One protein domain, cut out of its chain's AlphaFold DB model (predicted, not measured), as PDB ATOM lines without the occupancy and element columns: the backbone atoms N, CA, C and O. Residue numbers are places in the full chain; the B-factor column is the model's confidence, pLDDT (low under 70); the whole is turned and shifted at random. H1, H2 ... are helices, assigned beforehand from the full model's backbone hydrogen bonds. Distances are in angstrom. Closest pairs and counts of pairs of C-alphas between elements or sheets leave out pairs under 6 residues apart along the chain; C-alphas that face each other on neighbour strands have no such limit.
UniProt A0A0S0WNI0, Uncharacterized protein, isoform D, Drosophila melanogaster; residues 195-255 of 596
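This is residues 195 to 255 of the 596 residues of the protein "Uncharacterized protein, isoform D" of Drosophila melanogaster (UniProt A0A0S0WNI0). A long helix, H2, meets a shorter one, H1, roughly at a right angle near Met 219 and Leu 235, in a small body. Residues 243 to 255 of H2 stick out at one end and the unnamed tail 195 to 203 at the other. The printed part has 61 residues with two named helices, H1 then H2, and no named strand; the class is all helix. It is only just loose, close to extended, with a radius of gyration of the C-alphas of 15.4 A and spans of 56 by 28 by 14 A.

Look at H2, residues 229 to 255, which touches H1, residues 209 to 219, with residues 235 to 242 alone. Their closest C-alphas, Met 219 and Leu 235, are 6.0 A apart. Their lines are only just about perpendicular, at 71 degrees. Every O i to N i+4 pair is within hydrogen-bond range in H1, and 22 of 23 in H2.

Find C-alpha 229 at (-16.961, -45.478, 111.810); from there H2 runs 38.8 A to C-alpha 255 at (11.878, -31.013, 133.452). H1 begins at C-alpha 209, (-9.934, -18.704, 110.855), and runs 14.9 A.

The C-alphas of Pro 195 and Glu 255, the two farthest apart, are 56.2 A apart. The printed part has no cut, and the link from H1 to H2 is short. Residues 195 to 207 have pLDDT under 70.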
ATOM      1  N   PRO A 195     -36.337 -32.988 103.913       61.41
ATOM      2  CA  PRO A 195     -35.723 -31.705 103.574       61.41
ATOM      3  C   PRO A 195     -35.544 -30.774 104.784       61.41
ATOM      4  O   PRO A 195     -34.650 -29.931 104.767       61.41
ATOM      5  N   GLU A 196     -36.363 -30.941 105.823       56.25
ATOM      6  CA  GLU A 196     -36.274 -30.314 107.144       56.25
ATOM      7  C   GLU A 196     -35.121 -30.894 107.985       56.25
ATOM      8  O   GLU A 196     -34.262 -30.134 108.422       56.25
ATOM      9  N   ASP A 197     -35.015 -32.218 108.134       57.26
ATOM     10  CA  ASP A 197     -33.920 -32.878 108.874       57.26
ATOM     11  C   ASP A 197     -32.535 -32.561 108.269       57.26
ATOM     12  O   ASP A 197     -31.517 -32.527 108.960       57.26
ATOM     13  N   LEU A 198     -32.485 -32.292 106.959       57.91
ATOM     14  CA  LEU A 198     -31.269 -31.866 106.262       57.91
ATOM     15  C   LEU A 198     -30.873 -30.402 106.554       57.91
ATOM     16  O   LEU A 198     -29.762 -29.992 106.211       57.91
ATOM     17  N   GLN A 199     -31.755 -29.611 107.176       53.23
ATOM     18  CA  GLN A 199     -31.466 -28.258 107.677       53.23
ATOM     19  C   GLN A 199     -30.894 -28.293 109.105       53.23
ATOM     20  O   GLN A 199     -30.061 -27.447 109.432       53.23
ATOM     21  N   ASP A 200     -31.209 -29.336 109.882       52.30
ATOM     22  CA  ASP A 200     -30.562 -29.674 111.163       52.30
ATOM     23  C   ASP A 200     -29.142 -30.265 110.995       52.30
ATOM     24  O   ASP A 200     -28.485 -30.651 111.966       52.30
ATOM     25  N   LEU A 201     -28.600 -30.271 109.768       51.82
ATOM     26  CA  LEU A 201     -27.181 -30.510 109.502       51.82
ATOM     27  C   LEU A 201     -26.338 -29.342 110.056       51.82
ATOM     28  O   LEU A 201     -25.950 -28.432 109.318       51.82
ATOM     29  N   VAL A 202     -26.078 -29.380 111.369       55.52
ATOM     30  CA  VAL A 202     -25.520 -28.286 112.181       55.52
ATOM     31  C   VAL A 202     -24.301 -27.650 111.515       55.52
ATOM     32  O   VAL A 202     -23.186 -28.179 111.515       55.52
ATOM     33  N   LYS A 203     -24.523 -26.470 110.936       56.18
ATOM     34  CA  LYS A 203     -23.533 -25.769 110.125       56.18
ATOM     35  C   LYS A 203     -22.604 -24.949 111.018       56.18
ATOM     36  O   LYS A 203     -22.742 -23.731 111.115       56.18
ATOM     37  N   CYS A 204     -21.681 -25.645 111.685       57.22
ATOM     38  CA  CYS A 204     -20.680 -25.095 112.606       57.22
ATOM     39  C   CYS A 204     -19.680 -24.153 111.906       57.22
ATOM     40  O   CYS A 204     -18.509 -24.477 111.714       57.22
ATOM     41  N   ASN A 205     -20.145 -22.962 111.528       63.02
ATOM     42  CA  ASN A 205     -19.313 -21.875 111.037       63.02
ATOM     43  C   ASN A 205     -18.521 -21.275 112.210       63.02
ATOM     44  O   ASN A 205     -19.020 -20.421 112.943       63.02
ATOM     45  N   PHE A 206     -17.274 -21.707 112.391       63.82
ATOM     46  CA  PHE A 206     -16.359 -21.075 113.338       63.82
ATOM     47  C   PHE A 206     -15.914 -19.712 112.792       63.82
ATOM     48  O   PHE A 206     -15.163 -19.640 111.824       63.82
ATOM     49  N   ASN A 207     -16.356 -18.625 113.430       68.29
ATOM     50  CA  ASN A 207     -16.114 -17.248 112.970       68.29
ATOM     51  C   ASN A 207     -14.636 -16.792 113.030       68.29
ATOM     52  O   ASN A 207     -14.332 -15.673 112.626       68.29
ATOM     53  N   LEU A 208     -13.718 -17.624 113.538       77.28
ATOM     54  CA  LEU A 208     -12.286 -17.331 113.619       77.28
ATOM     55  C   LEU A 208     -11.484 -18.319 112.749       77.28
ATOM     56  O   LEU A 208     -11.423 -19.501 113.102       77.28
ATOM     57  N   PRO A 209     -10.773 -17.852 111.702       81.20
ATOM     58  CA  PRO A 209      -9.934 -18.704 110.855       81.20
ATOM     59  C   PRO A 209      -8.868 -19.512 111.613       81.20
ATOM     60  O   PRO A 209      -8.558 -20.632 111.221       81.20
ATOM     61  N   ARG A 210      -8.345 -18.992 112.739       80.48
ATOM     62  CA  ARG A 210      -7.405 -19.732 113.609       80.48
ATOM     63  C   ARG A 210      -8.045 -20.993 114.210       80.48
ATOM     64  O   ARG A 210      -7.380 -22.016 114.323       80.48
ATOM     65  N   ILE A 211      -9.335 -20.939 114.562       80.05
ATOM     66  CA  ILE A 211     -10.067 -22.081 115.133       80.05
ATOM     67  C   ILE A 211     -10.378 -23.102 114.038       80.05
ATOM     68  O   ILE A 211     -10.111 -24.285 114.235       80.05
ATOM     69  N   SER A 212     -10.864 -22.670 112.867       77.90
ATOM     70  CA  SER A 212     -11.100 -23.595 111.751       77.90
ATOM     71  C   SER A 212      -9.806 -24.259 111.271       77.90
ATOM     72  O   SER A 212      -9.819 -25.457 111.021       77.90
ATOM     73  N   ALA A 213      -8.683 -23.532 111.226       81.78
ATOM     74  CA  ALA A 213      -7.380 -24.097 110.870       81.78
ATOM     75  C   ALA A 213      -6.852 -25.086 111.926       81.78
ATOM     76  O   ALA A 213      -6.361 -26.150 111.556       81.78
ATOM     77  N   ARG A 214      -6.989 -24.799 113.234       80.48
ATOM     78  CA  ARG A 214      -6.621 -25.757 114.298       80.48
ATOM     79  C   ARG A 214      -7.491 -27.015 114.236       80.48
ATOM     80  O   ARG A 214      -6.964 -28.117 114.333       80.48
ATOM     81  N   LEU A 215      -8.799 -26.868 114.015       81.46
ATOM     82  CA  LEU A 215      -9.707 -28.004 113.832       81.46
ATOM     83  C   LEU A 215      -9.377 -28.801 112.564       81.46
ATOM     84  O   LEU A 215      -9.302 -30.020 112.632       81.46
ATOM     85  N   GLU A 216      -9.117 -28.156 111.427       84.55
ATOM     86  CA  GLU A 216      -8.714 -28.841 110.192       84.55
ATOM     87  C   GLU A 216      -7.365 -29.568 110.350       84.55
ATOM     88  O   GLU A 216      -7.237 -30.699 109.886       84.55
ATOM     89  N   ARG A 217      -6.406 -28.993 111.094       83.52
ATOM     90  CA  ARG A 217      -5.128 -29.638 111.460       83.52
ATOM     91  C   ARG A 217      -5.347 -30.908 112.301       83.52
ATOM     92  O   ARG A 217      -4.724 -31.927 112.020       83.52
ATOM     93  N   LEU A 218      -6.255 -30.877 113.283       82.14
ATOM     94  CA  LEU A 218      -6.608 -32.035 114.127       82.14
ATOM     95  C   LEU A 218      -7.401 -33.109 113.363       82.14
ATOM     96  O   LEU A 218      -7.159 -34.309 113.500       82.14
ATOM     97  N   MET A 219      -8.363 -32.680 112.546       82.27
ATOM     98  CA  MET A 219      -9.286 -33.559 111.825       82.27
ATOM     99  C   MET A 219      -8.700 -34.094 110.513       82.27
ATOM    100  O   MET A 219      -9.217 -35.062 109.958       82.27
ATOM    101  N   GLY A 220      -7.630 -33.482 110.000       82.27
ATOM    102  CA  GLY A 220      -7.016 -33.769 108.697       82.27
ATOM    103  C   GLY A 220      -7.864 -33.359 107.484       82.27
ATOM    104  O   GLY A 220      -7.405 -33.487 106.352       82.27
ATOM    105  N   THR A 221      -9.098 -32.893 107.701       82.34
ATOM    106  CA  THR A 221     -10.064 -32.497 106.668       82.34
ATOM    107  C   THR A 221     -11.054 -31.466 107.205       82.34
ATOM    108  O   THR A 221     -11.557 -31.615 108.317       82.34
ATOM    109  N   ASN A 222     -11.442 -30.498 106.372       80.52
ATOM    110  CA  ASN A 222     -12.521 -29.536 106.639       80.52
ATOM    111  C   ASN A 222     -13.954 -30.119 106.716       80.52
ATOM    112  O   ASN A 222     -14.891 -29.371 106.994       80.52
ATOM    113  N   VAL A 223     -14.159 -31.421 106.477       78.77
ATOM    114  CA  VAL A 223     -15.476 -32.083 106.545       78.77
ATOM    115  C   VAL A 223     -15.429 -33.285 107.486       78.77
ATOM    116  O   VAL A 223     -14.713 -34.252 107.240       78.77
ATOM    117  N   VAL A 224     -16.253 -33.253 108.535       80.89
ATOM    118  CA  VAL A 224     -16.363 -34.319 109.542       80.89
ATOM    119  C   VAL A 224     -17.402 -35.356 109.114       80.89
ATOM    120  O   VAL A 224     -18.585 -35.043 108.984       80.89
ATOM    121  N   LYS A 225     -16.990 -36.614 108.940       84.76
ATOM    122  CA  LYS A 225     -17.900 -37.722 108.606       84.76
ATOM    123  C   LYS A 225     -18.408 -38.438 109.861       84.76
ATOM    124  O   LYS A 225     -17.947 -39.529 110.186       84.76
ATOM    125  N   LEU A 226     -19.383 -37.852 110.556       83.15
ATOM    126  CA  LEU A 226     -19.934 -38.420 111.800       83.15
ATOM    127  C   LEU A 226     -20.512 -39.845 111.644       83.15
ATOM    128  O   LEU A 226     -20.491 -40.621 112.594       83.15
ATOM    129  N   THR A 227     -20.992 -40.206 110.450       85.89
ATOM    130  CA  THR A 227     -21.545 -41.535 110.133       85.89
ATOM    131  C   THR A 227     -20.489 -42.578 109.737       85.89
ATOM    132  O   THR A 227     -20.807 -43.763 109.642       85.89
ATOM    133  N   ASP A 228     -19.236 -42.178 109.504       89.03
ATOM    134  CA  ASP A 228     -18.162 -43.068 109.055       89.03
ATOM    135  C   ASP A 228     -17.359 -43.582 110.260       89.03
ATOM    136  O   ASP A 228     -16.490 -42.899 110.806       89.03
ATOM    137  N   ARG A 229     -17.637 -44.825 110.673       90.08
ATOM    138  CA  ARG A 229     -16.961 -45.478 111.810       90.08
ATOM    139  C   ARG A 229     -15.436 -45.564 111.642       90.08
ATOM    140  O   ARG A 229     -14.738 -45.615 112.653       90.08
ATOM    141  N   SER A 230     -14.917 -45.595 110.411       88.98
ATOM    142  CA  SER A 230     -13.471 -45.651 110.165       88.98
ATOM    143  C   SER A 230     -12.826 -44.293 110.441       88.98
ATOM    144  O   SER A 230     -11.944 -44.199 111.296       88.98
ATOM    145  N   TYR A 231     -13.377 -43.232 109.846       89.82
ATOM    146  CA  TYR A 231     -12.985 -41.845 110.093       89.82
ATOM    147  C   TYR A 231     -13.109 -41.474 111.580       89.82
ATOM    148  O   TYR A 231     -12.179 -40.920 112.155       89.82
ATOM    149  N   MET A 232     -14.210 -41.843 112.245       89.05
ATOM    150  CA  MET A 232     -14.416 -41.545 113.670       89.05
ATOM    151  C   MET A 232     -13.497 -42.336 114.619       89.05
ATOM    152  O   MET A 232     -13.305 -41.910 115.761       89.05
ATOM    153  N   LYS A 233     -12.908 -43.462 114.181       90.82
ATOM    154  CA  LYS A 233     -11.832 -44.134 114.931       90.82
ATOM    155  C   LYS A 233     -10.505 -43.400 114.733       90.82
ATOM    156  O   LYS A 233      -9.858 -43.065 115.718       90.82
ATOM    157  N   GLU A 234     -10.126 -43.131 113.485       89.97
ATOM    158  CA  GLU A 234      -8.861 -42.463 113.158       89.97
ATOM    159  C   GLU A 234      -8.794 -41.044 113.751       89.97
ATOM    160  O   GLU A 234      -7.780 -40.653 114.320       89.97
ATOM    161  N   LEU A 235      -9.902 -40.299 113.712       90.57
ATOM    162  CA  LEU A 235     -10.031 -38.985 114.345       90.57
ATOM    163  C   LEU A 235      -9.765 -39.046 115.856       90.57
ATOM    164  O   LEU A 235      -9.061 -38.190 116.383       90.57
ATOM    165  N   ARG A 236     -10.293 -40.062 116.552       89.38
ATOM    166  CA  ARG A 236     -10.023 -40.268 117.982       89.38
ATOM    167  C   ARG A 236      -8.547 -40.567 118.223       89.38
ATOM    168  O   ARG A 236      -7.942 -39.943 119.081       89.38
ATOM    169  N   GLU A 237      -7.964 -41.453 117.423       91.60
ATOM    170  CA  GLU A 237      -6.550 -41.830 117.516       91.60
ATOM    171  C   GLU A 237      -5.614 -40.623 117.309       91.60
ATOM    172  O   GLU A 237      -4.650 -40.467 118.055       91.60
ATOM    173  N   ARG A 238      -5.947 -39.710 116.382       90.05
ATOM    174  CA  ARG A 238      -5.228 -38.436 116.190       90.05
ATOM    175  C   ARG A 238      -5.410 -37.451 117.350       90.05
ATOM    176  O   ARG A 238      -4.439 -36.799 117.718       90.05
ATOM    177  N   ILE A 239      -6.611 -37.342 117.926       89.02
ATOM    178  CA  ILE A 239      -6.878 -36.480 119.096       89.02
ATOM    179  C   ILE A 239      -6.118 -36.994 120.326       89.02
ATOM    180  O   ILE A 239      -5.438 -36.215 120.991       89.02
ATOM    181  N   ASP A 240      -6.168 -38.301 120.592       90.81
ATOM    182  CA  ASP A 240      -5.428 -38.924 121.692       90.81
ATOM    183  C   ASP A 240      -3.909 -38.719 121.522       90.81
ATOM    184  O   ASP A 240      -3.179 -38.537 122.494       90.81
ATOM    185  N   GLU A 241      -3.419 -38.744 120.280       91.73
ATOM    186  CA  GLU A 241      -2.002 -38.583 119.951       91.73
ATOM    187  C   GLU A 241      -1.514 -37.124 119.997       91.73
ATOM    188  O   GLU A 241      -0.394 -36.868 120.439       91.73
ATOM    189  N   ASP A 242      -2.344 -36.158 119.601       89.08
ATOM    190  CA  ASP A 242      -2.088 -34.729 119.830       89.08
ATOM    191  C   ASP A 242      -2.050 -34.417 121.336       89.08
ATOM    192  O   ASP A 242      -1.108 -33.783 121.816       89.08
ATOM    193  N   TYR A 243      -2.990 -34.971 122.111       87.52
ATOM    194  CA  TYR A 243      -2.991 -34.859 123.571       87.52
ATOM    195  C   TYR A 243      -1.724 -35.462 124.204       87.52
ATOM    196  O   TYR A 243      -1.086 -34.811 125.034       87.52
ATOM    197  N   ARG A 244      -1.281 -36.657 123.773       89.27
ATOM    198  CA  ARG A 244       0.003 -37.244 124.215       89.27
ATOM    199  C   ARG A 244       1.192 -36.344 123.885       89.27
ATOM    200  O   ARG A 244       2.057 -36.160 124.736       89.27
ATOM    201  N   LYS A 245       1.245 -35.766 122.682       90.46
ATOM    202  CA  LYS A 245       2.333 -34.863 122.267       90.46
ATOM    203  C   LYS A 245       2.359 -33.577 123.084       90.46
ATOM    204  O   LYS A 245       3.432 -33.177 123.531       90.46
ATOM    205  N   GLN A 246       1.201 -32.972 123.338       87.76
ATOM    206  CA  GLN A 246       1.084 -31.791 124.195       87.76
ATOM    207  C   GLN A 246       1.496 -32.114 125.639       87.76
ATOM    208  O   GLN A 246       2.288 -31.376 126.221       87.76
ATOM    209  N   LEU A 247       1.067 -33.256 126.188       86.47
ATOM    210  CA  LEU A 247       1.478 -33.723 127.515       86.47
ATOM    211  C   LEU A 247       2.997 -33.968 127.604       86.47
ATOM    212  O   LEU A 247       3.638 -33.455 128.515       86.47
ATOM    213  N   LEU A 248       3.597 -34.667 126.636       89.16
ATOM    214  CA  LEU A 248       5.050 -34.900 126.571       89.16
ATOM    215  C   LEU A 248       5.859 -33.618 126.311       89.16
ATOM    216  O   LEU A 248       7.033 -33.545 126.673       89.16
ATOM    217  N   SER A 249       5.270 -32.602 125.678       88.23
ATOM    218  CA  SER A 249       5.877 -31.271 125.574       88.23
ATOM    219  C   SER A 249       5.858 -30.555 126.928       88.23
ATOM    220  O   SER A 249       6.890 -30.073 127.386       88.23
ATOM    221  N   ARG A 250       4.714 -30.575 127.627       84.04
ATOM    222  CA  ARG A 250       4.539 -29.976 128.963       84.04
ATOM    223  C   ARG A 250       5.388 -30.644 130.048       84.04
ATOM    224  O   ARG A 250       5.844 -29.953 130.951       84.04
ATOM    225  N   ILE A 251       5.603 -31.959 129.965       84.47
ATOM    226  CA  ILE A 251       6.510 -32.699 130.855       84.47
ATOM    227  C   ILE A 251       7.948 -32.208 130.644       84.47
ATOM    228  O   ILE A 251       8.532 -31.664 131.575       84.47
ATOM    229  N   ARG A 252       8.461 -32.236 129.406       86.25
ATOM    230  CA  ARG A 252       9.826 -31.766 129.092       86.25
ATOM    231  C   ARG A 252      10.053 -30.282 129.384       86.25
ATOM    232  O   ARG A 252      11.137 -29.898 129.806       86.25
ATOM    233  N   ALA A 253       9.029 -29.444 129.220       85.30
ATOM    234  CA  ALA A 253       9.083 -28.033 129.600       85.30
ATOM    235  C   ALA A 253       9.129 -27.813 131.128       85.30
ATOM    236  O   ALA A 253       9.657 -26.796 131.574       85.30
ATOM    237  N   ARG A 254       8.599 -28.745 131.934       83.80
ATOM    238  CA  ARG A 254       8.754 -28.747 133.400       83.80
ATOM    239  C   ARG A 254      10.110 -29.309 133.822       83.80
ATOM    240  O   ARG A 254      10.761 -28.687 134.650       83.80
ATOM    241  N   GLU A 255      10.552 -30.414 133.221       83.27
ATOM    242  CA  GLU A 255      11.878 -31.013 133.452       83.27
ATOM    243  C   GLU A 255      12.991 -29.980 133.199       83.27
ATOM    244  O   GLU A 255      13.811 -29.729 134.077       83.27
TER     245      GLU A 255